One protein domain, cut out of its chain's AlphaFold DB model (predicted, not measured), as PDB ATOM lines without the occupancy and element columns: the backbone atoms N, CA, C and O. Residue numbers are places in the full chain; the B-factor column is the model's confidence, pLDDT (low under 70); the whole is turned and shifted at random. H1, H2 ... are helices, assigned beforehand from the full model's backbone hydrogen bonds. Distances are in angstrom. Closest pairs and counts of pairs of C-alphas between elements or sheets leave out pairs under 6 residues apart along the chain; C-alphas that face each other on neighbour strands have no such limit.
ATOM      1  N   THR A  31      12.266 -18.450 -63.431       97.50
ATOM      2  CA  THR A  31      12.288 -18.464 -61.960       97.50
ATOM      3  C   THR A  31      11.375 -17.397 -61.366       97.50
ATOM      4  O   THR A  31      10.489 -17.716 -60.582       97.50
ATOM      5  N   ALA A  32      11.523 -16.138 -61.791       96.94
ATOM      6  CA  ALA A  32      10.679 -15.046 -61.303       96.94
ATOM      7  C   ALA A  32       9.194 -15.235 -61.671       96.94
ATOM      8  O   ALA A  32       8.321 -14.895 -60.878       96.94
ATOM      9  N   TYR A  33       8.916 -15.804 -62.851       98.00
ATOM     10  CA  TYR A  33       7.557 -16.091 -63.318       98.00
ATOM     11  C   TYR A  33       6.874 -17.168 -62.465       98.00
ATOM     12  O   TYR A  33       5.732 -16.993 -62.051       98.00
ATOM     13  N   ASN A  34       7.572 -18.260 -62.156       98.38
ATOM     14  CA  ASN A  34       7.035 -19.300 -61.282       98.38
ATOM     15  C   ASN A  34       6.862 -18.776 -59.851       98.38
ATOM     16  O   ASN A  34       5.782 -18.914 -59.288       98.38
ATOM     17  N   ALA A  35       7.862 -18.068 -59.317       98.00
ATOM     18  CA  ALA A  35       7.830 -17.554 -57.951       98.00
ATOM     19  C   ALA A  35       6.613 -16.657 -57.670       98.00
ATOM     20  O   ALA A  35       5.982 -16.781 -56.619       98.00
ATOM     21  N   ILE A  36       6.253 -15.763 -58.602       98.25
ATOM     22  CA  ILE A  36       5.065 -14.917 -58.427       98.25
ATOM     23  C   ILE A  36       3.768 -15.725 -58.530       98.25
ATOM     24  O   ILE A  36       2.840 -15.482 -57.760       98.25
ATOM     25  N   ASN A  37       3.699 -16.708 -59.430       98.44
ATOM     26  CA  ASN A  37       2.523 -17.570 -59.565       98.44
ATOM     27  C   ASN A  37       2.307 -18.432 -58.315       98.44
ATOM     28  O   ASN A  37       1.169 -18.563 -57.856       98.44
ATOM     29  N   ASP A  38       3.380 -18.956 -57.730       98.31
ATOM     30  CA  ASP A  38       3.326 -19.752 -56.505       98.31
ATOM     31  C   ASP A  38       2.911 -18.891 -55.307       98.31
ATOM     32  O   ASP A  38       2.028 -19.283 -54.543       98.31
ATOM     33  N   ALA A  39       3.456 -17.674 -55.185       97.56
ATOM     34  CA  ALA A  39       3.056 -16.726 -54.147       97.56
ATOM     35  C   ALA A  39       1.570 -16.332 -54.262       97.56
ATOM     36  O   ALA A  39       0.839 -16.350 -53.269       97.56
ATOM     37  N   LEU A  40       1.094 -16.033 -55.477       98.25
ATOM     38  CA  LEU A  40      -0.321 -15.743 -55.734       98.25
ATOM     39  C   LEU A  40      -1.215 -16.945 -55.411       98.25
ATOM     40  O   LEU A  40      -2.299 -16.777 -54.852       98.25
ATOM     41  N   THR A  41      -0.764 -18.153 -55.743       98.31
ATOM     42  CA  THR A  41      -1.485 -19.397 -55.446       98.31
ATOM     43  C   THR A  41      -1.562 -19.649 -53.945       98.31
ATOM     44  O   THR A  41      -2.634 -19.978 -53.444       98.31
ATOM     45  N   ALA A  42      -0.476 -19.420 -53.203       97.62
ATOM     46  CA  ALA A  42      -0.465 -19.540 -51.748       97.62
ATOM     47  C   ALA A  42      -1.512 -18.618 -51.102       97.62
ATOM     48  O   ALA A  42      -2.315 -19.078 -50.292       97.62
ATOM     49  N   VAL A  43      -1.572 -17.349 -51.522       97.38
ATOM     50  CA  VAL A  43      -2.580 -16.395 -51.029       97.38
ATOM     51  C   VAL A  43      -3.999 -16.854 -51.371       97.38
ATOM     52  O   VAL A  43      -4.865 -16.862 -50.499       97.38
ATOM     53  N   ARG A  44      -4.244 -17.291 -52.616       97.94
ATOM     54  CA  ARG A  44      -5.557 -17.815 -53.045       97.94
ATOM     55  C   ARG A  44      -5.998 -19.037 -52.242       97.94
ATOM     56  O   ARG A  44      -7.185 -19.186 -51.981       97.94
ATOM     57  N   ASN A  45      -5.048 -19.863 -51.817       97.88
ATOM     58  CA  ASN A  45      -5.288 -21.050 -50.997       97.88
ATOM     59  C   ASN A  45      -5.371 -20.739 -49.490       97.88
ATOM     60  O   ASN A  45      -5.378 -21.662 -48.677       97.88
ATOM     61  N   GLY A  46      -5.427 -19.462 -49.099       96.88
ATOM     62  CA  GLY A  46      -5.626 -19.048 -47.711       96.88
ATOM     63  C   GLY A  46      -4.345 -18.924 -46.884       96.88
ATOM     64  O   GLY A  46      -4.429 -18.773 -45.667       96.88
ATOM     65  N   VAL A  47      -3.159 -18.940 -47.502       96.81
ATOM     66  CA  VAL A  47      -1.903 -18.607 -46.809       96.81
ATOM     67  C   VAL A  47      -1.831 -17.090 -46.624       96.81
ATOM     68  O   VAL A  47      -1.206 -16.372 -47.404       96.81
ATOM     69  N   ILE A  48      -2.506 -16.601 -45.587       94.44
ATOM     70  CA  ILE A  48      -2.529 -15.193 -45.190       94.44
ATOM     71  C   ILE A  48      -1.679 -15.060 -43.927       94.44
ATOM     72  O   ILE A  48      -2.006 -15.629 -42.889       94.44
ATOM     73  N   LEU A  49      -0.559 -14.347 -44.034       94.19
ATOM     74  CA  LEU A  49       0.342 -14.104 -42.911       94.19
ATOM     75  C   LEU A  49       0.067 -12.736 -42.292       94.19
ATOM     76  O   LEU A  49      -0.199 -11.769 -43.007       94.19
ATOM     77  N   GLU A  50       0.198 -12.643 -40.972       94.56
ATOM     78  CA  GLU A  50       0.265 -11.344 -40.311       94.56
ATOM     79  C   GLU A  50       1.518 -10.578 -40.752       94.56
ATOM     80  O   GLU A  50       2.560 -11.161 -41.061       94.56
ATOM     81  N   ILE A  51       1.416  -9.250 -40.768       94.81
ATOM     82  CA  ILE A  51       2.544  -8.373 -41.082       94.81
ATOM     83  C   ILE A  51       3.384  -8.198 -39.803       94.81
ATOM     84  O   ILE A  51       2.841  -7.684 -38.819       94.81
ATOM     85  N   PRO A  52       4.682  -8.581 -39.790       94.94
ATOM     86  CA  PRO A  52       5.565  -8.363 -38.642       94.94
ATOM     87  C   PRO A  52       5.612  -6.894 -38.207       94.94
ATOM     88  O   PRO A  52       5.645  -6.007 -39.062       94.94
ATOM     89  N   ASP A  53       5.670  -6.630 -36.893       94.88
ATOM     90  CA  ASP A  53       5.597  -5.260 -36.351       94.88
ATOM     91  C   ASP A  53       6.623  -4.318 -36.978       94.88
ATOM     92  O   ASP A  53       6.259  -3.232 -37.415       94.88
ATOM     93  N   ALA A  54       7.863  -4.786 -37.130       95.31
ATOM     94  CA  ALA A  54       8.975  -4.013 -37.672       95.31
ATOM     95  C   ALA A  54       8.738  -3.435 -39.075       95.31
ATOM     96  O   ALA A  54       9.415  -2.489 -39.451       95.31
ATOM     97  N   ILE A  55       7.802  -3.974 -39.866       94.81
ATOM     98  CA  ILE A  55       7.517  -3.484 -41.226       94.81
ATOM     99  C   ILE A  55       6.088  -2.948 -41.391       94.81
ATOM    100  O   ILE A  55       5.679  -2.607 -42.504       94.81
ATOM    101  N   ARG A  56       5.311  -2.855 -40.303       94.38
ATOM    102  CA  ARG A  56       3.986  -2.222 -40.327       94.38
ATOM    103  C   ARG A  56       4.111  -0.697 -40.376       94.38
ATOM    104  O   ARG A  56       5.051  -0.132 -39.811       94.38
ATOM    105  N   PRO A  57       3.137   0.016 -40.967       90.19
ATOM    106  CA  PRO A  57       3.020   1.457 -40.770       90.19
ATOM    107  C   PRO A  57       2.944   1.776 -39.270       90.19
ATOM    108  O   PRO A  57       2.091   1.227 -38.576       90.19
ATOM    109  N   ARG A  58       3.818   2.665 -38.777       89.25
ATOM    110  CA  ARG A  58       3.983   2.994 -37.339       89.25
ATOM    111  C   ARG A  58       4.476   1.833 -36.462       89.25
ATOM    112  O   ARG A  58       4.325   1.884 -35.244       89.25
ATOM    113  N   GLY A  59       5.053   0.810 -37.083       88.25
ATOM    114  CA  GLY A  59       5.754  -0.262 -36.398       88.25
ATOM    115  C   GLY A  59       6.974   0.233 -35.630       88.25
ATOM    116  O   GLY A  59       7.510   1.312 -35.900       88.25
ATOM    117  N   SER A  60       7.421  -0.571 -34.673       91.75
ATOM    118  CA  SER A  60       8.626  -0.307 -33.890       91.75
ATOM    119  C   SER A  60       9.775  -1.217 -34.328       91.75
ATOM    120  O   SER A  60       9.554  -2.288 -34.884       91.75
ATOM    121  N   ASN A  61      11.021  -0.813 -34.064       93.56
ATOM    122  CA  ASN A  61      12.211  -1.654 -34.269       93.56
ATOM    123  C   ASN A  61      12.514  -2.062 -35.728       93.56
ATOM    124  O   ASN A  61      13.181  -3.074 -35.953       93.56
ATOM    125  N   TYR A  62      12.077  -1.274 -36.717       95.88
ATOM    126  CA  TYR A  62      12.560  -1.422 -38.093       95.88
ATOM    127  C   TYR A  62      14.071  -1.169 -38.158       95.88
ATOM    128  O   TYR A  62      14.549  -0.088 -37.808       95.88
ATOM    129  N   LYS A  63      14.826  -2.150 -38.648       95.94
ATOM    130  CA  LYS A  63      16.243  -2.009 -38.980       95.94
ATOM    131  C   LYS A  63      16.364  -1.495 -40.410       95.94
ATOM    132  O   LYS A  63      15.991  -2.195 -41.352       95.94
ATOM    133  N   TYR A  64      16.908  -0.291 -40.576       95.00
ATOM    134  CA  TYR A  64      17.155   0.302 -41.887       95.00
ATOM    135  C   TYR A  64      18.408  -0.322 -42.532       95.00
ATOM    136  O   TYR A  64      19.511  -0.079 -42.045       95.00
ATOM    137  N   PRO A  65      18.302  -1.122 -43.615       95.38
ATOM    138  CA  PRO A  65      19.425  -1.936 -44.102       95.38
ATOM    139  C   PRO A  65      20.672  -1.145 -44.522       95.38
ATOM    140  O   PRO A  65      21.779  -1.684 -44.497       95.38
ATOM    141  N   HIS A  66      20.518   0.124 -44.906       95.69
ATOM    142  CA  HIS A  66      21.642   0.971 -45.308       95.69
ATOM    143  C   HIS A  66      22.596   1.284 -44.148       95.69
ATOM    144  O   HIS A  66      23.794   1.408 -44.393       95.69
ATOM    145  N   ASP A  67      22.109   1.286 -42.905       96.94
ATOM    146  CA  ASP A  67      22.951   1.461 -41.712       96.94
ATOM    147  C   ASP A  67      23.829   0.223 -41.435       96.94
ATOM    148  O   ASP A  67      24.786   0.287 -40.668       96.94
ATOM    149  N   PHE A  68      23.542  -0.903 -42.103       94.12
ATOM    150  CA  PHE A  68      24.230  -2.191 -41.949       94.12
ATOM    151  C   PHE A  68      25.006  -2.609 -43.211       94.12
ATOM    152  O   PHE A  68      25.327  -3.782 -43.400       94.12
ATOM    153  N   GLY A  69      25.306  -1.667 -44.112       90.81
ATOM    154  CA  GLY A  69      26.045  -1.963 -45.346       90.81
ATOM    155  C   GLY A  69      25.198  -2.622 -46.441       90.81
ATOM    156  O   GLY A  69      25.738  -3.285 -47.325       90.81
ATOM    157  N   GLY A  70      23.874  -2.438 -46.394       91.31
ATOM    158  CA  GLY A  70      22.937  -2.844 -47.445       91.31
ATOM    159  C   GLY A  70      22.177  -4.145 -47.175       91.31
ATOM    160  O   GLY A  70      21.311  -4.504 -47.970       91.31
ATOM    161  N   TRP A  71      22.451  -4.841 -46.069       93.69
ATOM    162  CA  TRP A  71      21.674  -5.999 -45.620       93.69
ATOM    163  C   TRP A  71      21.688  -6.102 -44.094       93.69
ATOM    164  O   TRP A  71      22.714  -5.867 -43.463       93.69
ATOM    165  N   VAL A  72      20.559  -6.492 -43.507       93.50
ATOM    166  CA  VAL A  72      20.433  -6.757 -42.072       93.50
ATOM    167  C   VAL A  72      19.435  -7.883 -41.839       93.50
ATOM    168  O   VAL A  72      18.391  -7.935 -42.496       93.50
ATOM    169  N   GLU A  73      19.740  -8.765 -40.890       92.38
ATOM    170  CA  GLU A  73      18.798  -9.793 -40.463       92.38
ATOM    171  C   GLU A  73      17.580  -9.140 -39.789       92.38
ATOM    172  O   GLU A  73      17.680  -8.464 -38.753       92.38
ATOM    173  N   GLN A  74      16.421  -9.325 -40.417       92.94
ATOM    174  CA  GLN A  74      15.133  -8.795 -39.997       92.94
ATOM    175  C   GLN A  74      14.013  -9.708 -40.498       92.94
ATOM    176  O   GLN A  74      14.073 -10.249 -41.603       92.94
ATOM    177  N   GLN A  75      12.966  -9.856 -39.692       93.06
ATOM    178  CA  GLN A  75      11.795 -10.636 -40.058       93.06
ATOM    179  C   GLN A  75      10.899  -9.857 -41.032       93.06
ATOM    180  O   GLN A  75      10.296  -8.852 -40.664       93.06
ATOM    181  N   TYR A  76      10.779 -10.360 -42.262       93.50
ATOM    182  CA  TYR A  76       9.882  -9.802 -43.285       93.50
ATOM    183  C   TYR A  76       8.582 -10.601 -43.464       93.50
ATOM    184  O   TYR A  76       7.608 -10.080 -43.996       93.50
ATOM    185  N   LEU A  77       8.549 -11.856 -43.004       94.31
ATOM    186  CA  LEU A  77       7.372 -12.730 -43.035       94.31
ATOM    187  C   LEU A  77       7.126 -13.322 -41.642       94.31
ATOM    188  O   LEU A  77       8.072 -13.739 -40.973       94.31
ATOM    189  N   ALA A  78       5.862 -13.415 -41.213       93.12
ATOM    190  CA  ALA A  78       5.505 -14.028 -39.925       93.12
ATOM    191  C   ALA A  78       5.851 -15.527 -39.851       93.12
ATOM    192  O   ALA A  78       6.136 -16.054 -38.780       93.12
ATOM    193  N   LYS A  79       5.871 -16.206 -41.004       92.25
ATOM    194  CA  LYS A  79       6.280 -17.602 -41.170       92.25
ATOM    195  C   LYS A  79       7.228 -17.703 -42.370       92.25
ATOM    196  O   LYS A  79       6.977 -17.026 -43.369       92.25
ATOM    197  N   PRO A  80       8.277 -18.545 -42.327       90.94
ATOM    198  CA  PRO A  80       9.133 -18.766 -43.485       90.94
ATOM    199  C   PRO A  80       8.329 -19.335 -44.661       90.94
ATOM    200  O   PRO A  80       7.670 -20.369 -44.541       90.94
ATOM    201  N   LEU A  81       8.413 -18.653 -45.802       93.94
ATOM    202  CA  LEU A  81       7.919 -19.103 -47.101       93.94
ATOM    203  C   LEU A  81       9.042 -18.922 -48.121       93.94
ATOM    204  O   LEU A  81       9.761 -17.923 -48.085       93.94
ATOM    205  N   LYS A  82       9.184 -19.881 -49.035       93.56
ATOM    206  CA  LYS A  82      10.187 -19.842 -50.098       93.56
ATOM    207  C   LYS A  82       9.505 -20.129 -51.431       93.56
ATOM    208  O   LYS A  82       8.939 -21.200 -51.603       93.56
ATOM    209  N   PHE A  83       9.583 -19.167 -52.345       95.75
ATOM    210  CA  PHE A  83       9.022 -19.264 -53.702       95.75
ATOM    211  C   PHE A  83      10.084 -19.153 -54.799       95.75
ATOM    212  O   PHE A  83       9.802 -19.397 -55.965       95.75
ATOM    213  N   VAL A  84      11.302 -18.740 -54.445       95.50
ATOM    214  CA  VAL A  84      12.382 -18.511 -55.406       95.50
ATOM    215  C   VAL A  84      13.405 -19.631 -55.290       95.50
ATOM    216  O   VAL A  84      13.990 -19.851 -54.225       95.50
ATOM    217  N   GLU A  85      13.645 -20.300 -56.411       92.12
ATOM    218  CA  GLU A  85      14.718 -21.272 -56.589       92.12
ATOM    219  C   GLU A  85      15.641 -20.790 -57.707       92.12
ATOM    220  O   GLU A  85      15.305 -20.869 -58.887       92.12
ATOM    221  N   TYR A  86      16.791 -20.235 -57.319       93.50
ATOM    222  CA  TYR A  86      17.752 -19.688 -58.271       93.50
ATOM    223  C   TYR A  86      18.360 -20.787 -59.140       93.50
ATOM    224  O   TYR A  86      18.806 -21.824 -58.645       93.50
ATOM    225  N   LYS A  87      18.434 -20.530 -60.442       94.06
ATOM    226  CA  LYS A  87      19.148 -21.378 -61.395       94.06
ATOM    227  C   LYS A  87      20.608 -20.964 -61.501       94.06
ATOM    228  O   LYS A  87      20.939 -19.782 -61.552       94.06
TER     229      LYS A  87
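What this domain is: This is residues 31 to 87 of the 106 residues of the protein "MgsA_C domain-containing protein" of Sulfuricurvum sp. 24-42-5 (UniProt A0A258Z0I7). What does the model look like? It has little regular structure: a flat, loose frame with H1 along one side and the short H2 at the far side, joined by residues 45 to 64. Residues 69 to 87 dip inward from H2 and come back beside H1. What is it made of? The 57 printed residues include two named helices, H1 then H2, and no named strand; the class is all helix, with only 18 residues in named elements. It is loose, with a radius of gyration of the C-alphas of 13.9 A and spans of 33 by 28 by 15 A.

How they stand to each other: How do H1, residues 31 to 44, and H2, residues 65 to 68, stand? They are apart, joined by a long link of 20 residues. What do their backbones show? In H1 every O i to N i+4 pair is within hydrogen-bond range. H2 is too short for one, but its O i to N i+3 pair is within range.

Where its parts are: Where is H1? It measures 20.0 A from C-alpha 31 at (12.288, -18.464, -61.960) to C-alpha 44. Where is H2? It measures 5.3 A, ending at C-alpha 68 at (24.230, -2.191, -41.949).

The domain as a whole: How large is it? The C-alphas farthest apart, Arg 58 and Lys 87, are 37.5 A apart. Is it whole and confident? The printed part has no cut, and no printed residue is under 70.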